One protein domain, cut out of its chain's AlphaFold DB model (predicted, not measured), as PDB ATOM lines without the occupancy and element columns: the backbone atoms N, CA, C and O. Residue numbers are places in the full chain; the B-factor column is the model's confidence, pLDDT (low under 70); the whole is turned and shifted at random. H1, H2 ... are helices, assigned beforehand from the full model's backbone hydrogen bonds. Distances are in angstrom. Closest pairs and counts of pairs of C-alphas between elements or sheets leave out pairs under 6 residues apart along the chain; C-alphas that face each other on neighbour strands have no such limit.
ATOM      1  N   GLN A   4       9.459 -20.366 -33.736       60.88
ATOM      2  CA  GLN A   4       8.420 -19.449 -34.200       60.88
ATOM      3  C   GLN A   4       7.084 -20.142 -34.542       60.88
ATOM      4  O   GLN A   4       6.025 -19.559 -34.317       60.88
ATOM      5  N   ASP A   5       7.124 -21.373 -35.057       67.38
ATOM      6  CA  ASP A   5       5.942 -22.156 -35.442       67.38
ATOM      7  C   ASP A   5       5.195 -22.682 -34.203       67.38
ATOM      8  O   ASP A   5       3.965 -22.629 -34.146       67.38
ATOM      9  N   GLU A   6       5.935 -23.102 -33.173       67.69
ATOM     10  CA  GLU A   6       5.407 -23.614 -31.896       67.69
ATOM     11  C   GLU A   6       4.658 -22.530 -31.110       67.69
ATOM     12  O   GLU A   6       3.508 -22.717 -30.700       67.69
ATOM     13  N   LYS A   7       5.257 -21.336 -30.988       72.25
ATOM     14  CA  LYS A   7       4.590 -20.175 -30.370       72.25
ATOM     15  C   LYS A   7       3.325 -19.761 -31.120       72.25
ATOM     16  O   LYS A   7       2.358 -19.317 -30.500       72.25
ATOM     17  N   ASN A   8       3.313 -19.907 -32.444       83.06
ATOM     18  CA  ASN A   8       2.145 -19.597 -33.261       83.06
ATOM     19  C   ASN A   8       1.024 -20.636 -33.060       83.06
ATOM     20  O   ASN A   8      -0.149 -20.275 -32.977       83.06
ATOM     21  N   ALA A   9       1.373 -21.916 -32.900       83.75
ATOM     22  CA  ALA A   9       0.416 -22.981 -32.604       83.75
ATOM     23  C   ALA A   9      -0.280 -22.777 -31.248       83.75
ATOM     24  O   ALA A   9      -1.511 -22.816 -31.179       83.75
ATOM     25  N   LEU A  10       0.483 -22.477 -30.192       85.38
ATOM     26  CA  LEU A  10      -0.081 -22.238 -28.861       85.38
ATOM     27  C   LEU A  10      -1.007 -21.012 -28.834       85.38
ATOM     28  O   LEU A  10      -2.079 -21.033 -28.221       85.38
ATOM     29  N   LYS A  11      -0.616 -19.952 -29.549       88.12
ATOM     30  CA  LYS A  11      -1.435 -18.748 -29.704       88.12
ATOM     31  C   LYS A  11      -2.773 -19.065 -30.379       88.12
ATOM     32  O   LYS A  11      -3.818 -18.712 -29.839       88.12
ATOM     33  N   ARG A  12      -2.753 -19.791 -31.501       89.12
ATOM     34  CA  ARG A  12      -3.968 -20.186 -32.235       89.12
ATOM     35  C   ARG A  12      -4.896 -21.074 -31.404       89.12
ATOM     36  O   ARG A  12      -6.109 -20.901 -31.475       89.12
ATOM     37  N   LEU A  13      -4.342 -21.995 -30.612       89.31
ATOM     38  CA  LEU A  13      -5.124 -22.830 -29.693       89.31
ATOM     39  C   LEU A  13      -5.852 -21.969 -28.652       89.31
ATOM     40  O   LEU A  13      -7.048 -22.135 -28.432       89.31
ATOM     41  N   THR A  14      -5.136 -21.019 -28.049       88.44
ATOM     42  CA  THR A  14      -5.690 -20.131 -27.018       88.44
ATOM     43  C   THR A  14      -6.788 -19.230 -27.588       88.44
ATOM     44  O   THR A  14      -7.862 -19.114 -27.003       88.44
ATOM     45  N   GLU A  15      -6.554 -18.636 -28.761       91.50
ATOM     46  CA  GLU A  15      -7.554 -17.830 -29.472       91.50
ATOM     47  C   GLU A  15      -8.812 -18.647 -29.787       91.50
ATOM     48  O   GLU A  15      -9.930 -18.173 -29.587       91.50
ATOM     49  N   TRP A  16      -8.646 -19.894 -30.230       90.38
ATOM     50  CA  TRP A  16      -9.763 -20.780 -30.538       90.38
ATOM     51  C   TRP A  16     -10.606 -21.133 -29.303       90.38
ATOM     52  O   TRP A  16     -11.834 -21.061 -29.376       90.38
ATOM     53  N   LEU A  17      -9.973 -21.442 -28.165       89.56
ATOM     54  CA  LEU A  17     -10.676 -21.735 -26.907       89.56
ATOM     55  C   LEU A  17     -11.512 -20.537 -26.432       89.56
ATOM     56  O   LEU A  17     -12.690 -20.692 -26.104       89.56
ATOM     57  N   ILE A  18     -10.942 -19.327 -26.476       89.88
ATOM     58  CA  ILE A  18     -11.648 -18.088 -26.110       89.88
ATOM     59  C   ILE A  18     -12.852 -17.859 -27.033       89.88
ATOM     60  O   ILE A  18     -13.957 -17.572 -26.564       89.88
ATOM     61  N   LEU A  19     -12.659 -18.018 -28.345       90.38
ATOM     62  CA  LEU A  19     -13.734 -17.861 -29.323       90.38
ATOM     63  C   LEU A  19     -14.858 -18.873 -29.097       90.38
ATOM     64  O   LEU A  19     -16.027 -18.491 -29.163       90.38
ATOM     65  N   TYR A  20     -14.537 -20.133 -28.803       88.19
ATOM     66  CA  TYR A  20     -15.549 -21.144 -28.513       88.19
ATOM     67  C   TYR A  20     -16.378 -20.772 -27.278       88.19
ATOM     68  O   TYR A  20     -17.606 -20.720 -27.359       88.19
ATOM     69  N   ARG A  21     -15.720 -20.418 -26.165       86.69
ATOM     70  CA  ARG A  21     -16.403 -20.019 -24.924       86.69
ATOM     71  C   ARG A  21     -17.265 -18.768 -25.109       86.69
ATOM     72  O   ARG A  21     -18.353 -18.693 -24.551       86.69
ATOM     73  N   SER A  22     -16.841 -17.826 -25.956       88.12
ATOM     74  CA  SER A  22     -17.619 -16.614 -26.258       88.12
ATOM     75  C   SER A  22     -18.924 -16.870 -27.018       88.12
ATOM     76  O   SER A  22     -19.856 -16.076 -26.915       88.12
ATOM     77  N   LYS A  23     -19.018 -17.971 -27.778       85.06
ATOM     78  CA  LYS A  23     -20.200 -18.262 -28.601       85.06
ATOM     79  C   LYS A  23     -21.383 -18.800 -27.797       85.06
ATOM     80  O   LYS A  23     -22.487 -18.807 -28.329       85.06
ATOM     81  N   ASN A  24     -21.176 -19.199 -26.538       71.06
ATOM     82  CA  ASN A  24     -22.223 -19.676 -25.626       71.06
ATOM     83  C   ASN A  24     -23.096 -20.804 -26.229       71.06
ATOM     84  O   ASN A  24     -24.292 -20.909 -25.961       71.06
ATOM     85  N   VAL A  25     -22.491 -21.626 -27.095       77.00
ATOM     86  CA  VAL A  25     -23.134 -22.765 -27.756       77.00
ATOM     87  C   VAL A  25     -22.674 -24.037 -27.060       77.00
ATOM     88  O   VAL A  25     -21.556 -24.499 -27.280       77.00
ATOM     89  N   HIS A  26     -23.553 -24.612 -26.246       71.50
ATOM     90  CA  HIS A  26     -23.286 -25.881 -25.581       71.50
ATOM     91  C   HIS A  26     -23.523 -27.047 -26.537       71.50
ATOM     92  O   HIS A  26     -24.624 -27.235 -27.054       71.50
ATOM     93  N   THR A  27     -22.466 -27.804 -26.813       80.38
ATOM     94  CA  THR A  27     -22.447 -28.910 -27.786       80.38
ATOM     95  C   THR A  27     -21.650 -30.081 -27.226       80.38
ATOM     96  O   THR A  27     -20.996 -29.957 -26.195       80.38
ATOM     97  N   GLU A  28     -21.629 -31.214 -27.929       81.38
ATOM     98  CA  GLU A  28     -20.781 -32.364 -27.572       81.38
ATOM     99  C   GLU A  28     -19.284 -31.999 -27.440       81.38
ATOM    100  O   GLU A  28     -18.540 -32.653 -26.706       81.38
ATOM    101  N   LEU A  29     -18.860 -30.899 -28.080       85.81
ATOM    102  CA  LEU A  29     -17.514 -30.328 -27.984       85.81
ATOM    103  C   LEU A  29     -17.167 -29.757 -26.601       85.81
ATOM    104  O   LEU A  29     -15.981 -29.616 -26.311       85.81
ATOM    105  N   ASP A  30     -18.143 -29.475 -25.733       89.00
ATOM    106  CA  ASP A  30     -17.863 -28.982 -24.379       89.00
ATOM    107  C   ASP A  30     -17.049 -30.001 -23.580       89.00
ATOM    108  O   ASP A  30     -16.115 -29.634 -22.872       89.00
ATOM    109  N   SER A  31     -17.358 -31.292 -23.728       88.81
ATOM    110  CA  SER A  31     -16.615 -32.367 -23.061       88.81
ATOM    111  C   SER A  31     -15.145 -32.400 -23.492       88.81
ATOM    112  O   SER A  31     -14.248 -32.532 -22.660       88.81
ATOM    113  N   PHE A  32     -14.899 -32.200 -24.788       88.25
ATOM    114  CA  PHE A  32     -13.567 -32.145 -25.373       88.25
ATOM    115  C   PHE A  32     -12.789 -30.914 -24.900       88.25
ATOM    116  O   PHE A  32     -11.631 -31.026 -24.507       88.25
ATOM    117  N   ILE A  33     -13.434 -29.747 -24.886       90.12
ATOM    118  CA  ILE A  33     -12.801 -28.497 -24.461       90.12
ATOM    119  C   ILE A  33     -12.518 -28.495 -22.962       90.12
ATOM    120  O   ILE A  33     -11.433 -28.085 -22.569       90.12
ATOM    121  N   ASN A  34     -13.420 -29.038 -22.140       90.12
ATOM    122  CA  ASN A  34     -13.157 -29.251 -20.718       90.12
ATOM    123  C   ASN A  34     -11.924 -30.147 -20.513       90.12
ATOM    124  O   ASN A  34     -11.095 -29.851 -19.661       90.12
ATOM    125  N   GLY A  35     -11.776 -31.213 -21.307       90.25
ATOM    126  CA  GLY A  35     -10.586 -32.069 -21.273       90.25
ATOM    127  C   GLY A  35      -9.302 -31.314 -21.630       90.25
ATOM    128  O   GLY A  35      -8.316 -31.403 -20.908       90.25
ATOM    129  N   ILE A  36      -9.328 -30.508 -22.697       89.94
ATOM    130  CA  ILE A  36      -8.181 -29.671 -23.082       89.94
ATOM    131  C   ILE A  36      -7.838 -28.657 -21.990       89.94
ATOM    132  O   ILE A  36      -6.663 -28.452 -21.706       89.94
ATOM    133  N   GLU A  37      -8.838 -28.004 -21.394       89.31
ATOM    134  CA  GLU A  37      -8.629 -27.009 -20.341       89.31
ATOM    135  C   GLU A  37      -8.039 -27.636 -19.069       89.31
ATOM    136  O   GLU A  37      -7.175 -27.022 -18.444       89.31
ATOM    137  N   LEU A  38      -8.450 -28.860 -18.715       91.12
ATOM    138  CA  LEU A  38      -7.879 -29.621 -17.597       91.12
ATOM    139  C   LEU A  38      -6.411 -30.000 -17.845       91.12
ATOM    140  O   LEU A  38      -5.591 -29.875 -16.940       91.12
ATOM    141  N   ASP A  39      -6.076 -30.405 -19.073       91.19
ATOM    142  CA  ASP A  39      -4.741 -30.888 -19.450       91.19
ATOM    143  C   ASP A  39      -3.895 -29.832 -20.194       91.19
ATOM    144  O   ASP A  39      -2.930 -30.158 -20.892       91.19
ATOM    145  N   LEU A  40      -4.224 -28.544 -20.049       87.94
ATOM    146  CA  LEU A  40      -3.619 -27.436 -20.806       87.94
ATOM    147  C   LEU A  40      -2.088 -27.396 -20.692       87.94
ATOM    148  O   LEU A  40      -1.398 -27.091 -21.667       87.94
ATOM    149  N   ASP A  41      -1.552 -27.716 -19.516       87.25
ATOM    150  CA  ASP A  41      -0.108 -27.739 -19.274       87.25
ATOM    151  C   ASP A  41       0.581 -28.897 -20.006       87.25
ATOM    152  O   ASP A  41       1.657 -28.716 -20.578       87.25
ATOM    153  N   ALA A  42      -0.064 -30.064 -20.085       86.12
ATOM    154  CA  ALA A  42       0.435 -31.193 -20.865       86.12
ATOM    155  C   ALA A  42       0.387 -30.900 -22.373       86.12
ATOM    156  O   ALA A  42       1.325 -31.229 -23.106       86.12
ATOM    157  N   VAL A  43      -0.668 -30.225 -22.843       86.94
ATOM    158  CA  VAL A  43      -0.794 -29.800 -24.245       86.94
ATOM    159  C   VAL A  43       0.303 -28.799 -24.616       86.94
ATOM    160  O   VAL A  43       0.945 -28.960 -25.653       86.94
ATOM    161  N   LYS A  44       0.586 -27.812 -23.754       86.44
ATOM    162  CA  LYS A  44       1.712 -26.876 -23.935       86.44
ATOM    163  C   LYS A  44       3.049 -27.608 -23.998       86.44
ATOM    164  O   LYS A  44       3.794 -27.424 -24.956       86.44
ATOM    165  N   ALA A  45       3.311 -28.493 -23.036       86.06
ATOM    166  CA  ALA A  45       4.551 -29.264 -22.984       86.06
ATOM    167  C   ALA A  45       4.751 -30.145 -24.230       86.06
ATOM    168  O   ALA A  45       5.876 -30.327 -24.687       86.06
ATOM    169  N   THR A  46       3.668 -30.658 -24.819       83.94
ATOM    170  CA  THR A  46       3.726 -31.455 -26.058       83.94
ATOM    171  C   THR A  46       4.097 -30.609 -27.283       83.94
ATOM    172  O   THR A  46       4.684 -31.127 -28.226       83.94
ATOM    173  N   ILE A  47       3.764 -29.313 -27.291       83.50
ATOM    174  CA  ILE A  47       4.120 -28.384 -28.377       83.50
ATOM    175  C   ILE A  47       5.559 -27.877 -28.215       83.50
ATOM    176  O   ILE A  47       6.254 -27.691 -29.206       83.50
ATOM    177  N   GLU A  48       5.998 -27.648 -26.977       84.56
ATOM    178  CA  GLU A  48       7.316 -27.079 -26.661       84.56
ATOM    179  C   GLU A  48       8.442 -28.120 -26.626       84.56
ATOM    180  O   GLU A  48       9.621 -27.768 -26.691       84.56
ATOM    181  N   THR A  49       8.106 -29.405 -26.481       83.31
ATOM    182  CA  THR A  49       9.099 -30.476 -26.377       83.31
ATOM    183  C   THR A  49       8.990 -31.467 -27.533       83.31
ATOM    184  O   THR A  49       7.899 -31.748 -28.021       83.31
ATOM    185  N   PRO A  50      10.111 -32.079 -27.958       80.88
ATOM    186  CA  PRO A  50      10.077 -33.120 -28.984       80.88
ATOM    187  C   PRO A  50       9.541 -34.462 -28.450       80.88
ATOM    188  O   PRO A  50       9.435 -35.430 -29.209       80.88
ATOM    189  N   TYR A  51       9.245 -34.562 -27.151       80.75
ATOM    190  CA  TYR A  51       8.860 -35.808 -26.501       80.75
ATOM    191  C   TYR A  51       7.364 -36.067 -26.662       80.75
ATOM    192  O   TYR A  51       6.528 -35.249 -26.298       80.75
ATOM    193  N   HIS A  52       7.025 -37.247 -27.175       78.81
ATOM    194  CA  HIS A  52       5.648 -37.657 -27.413       78.81
ATOM    195  C   HIS A  52       5.424 -39.095 -26.941       78.81
ATOM    196  O   HIS A  52       6.195 -40.007 -27.250       78.81
TER     197      HIS A  52
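Overview. This is residues 4 to 52 of the 89 residues of the protein "DDE_Tnp_ISL3 domain-containing protein" of Enterococcus avium (UniProt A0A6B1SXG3). One long helix, H1, makes one side of an elongated model, and the chain then loops round and folds back along it as two shorter helices, H2 and H3, placed one after the other. H3 packs on the first part of H1, H2 comes near H1 farther along it, and the loop of residues 22 to 28 sticks out at one end. The printed part has 49 residues, with three named helices in the order H1, H2, H3 and no named strand, and its class is all helix. It is only just loose, close to compact, with a radius of gyration of the C-alphas of 12.0 A and spans of 34 by 19 by 12 A.

Arrangement. H1, residues 4 to 22, touches H3, residues 40 to 48, with its residues 6 to 10 alone. Their closest C-alphas, those of Glu 6 and Ile 47, are 6.1 A apart, and the two run opposite ways at a shallow tilt of 25 degrees. H2, residues 29 to 38, is close to H1 but not clearly touching; their closest C-alphas, those of Leu 17 and Ile 33, are 7.5 A apart. These two run opposite ways at a steep tilt of 53 degrees. H2 and H3 are also close but not clearly touching, with the closest C-alphas, those of Ile 36 and Val 43, 7.5 A apart, and they stand about perpendicular at 76 degrees. In H1, H2 and H3 every O i to N i+4 pair is within hydrogen-bond range.

Along the chain. H1 begins at C-alpha 4, (8.420, -19.449, -34.200), and measures 27.4 A to C-alpha 22. H2 begins at C-alpha 29, (-17.514, -30.328, -27.984), and measures 14.2 A. H3 measures 12.4 A and ends at C-alpha 48, (7.316, -27.079, -26.661).

Size, cuts and confidence. The two C-alphas farthest apart, those of Asn 24 and Pro 50, are 35.1 A apart. The printed part has no cut. The link from H1 to H2 is short and that from H2 to H3 is tight. The mean pLDDT of the printed part is 84.4, and residues 4 to 6 are under 70.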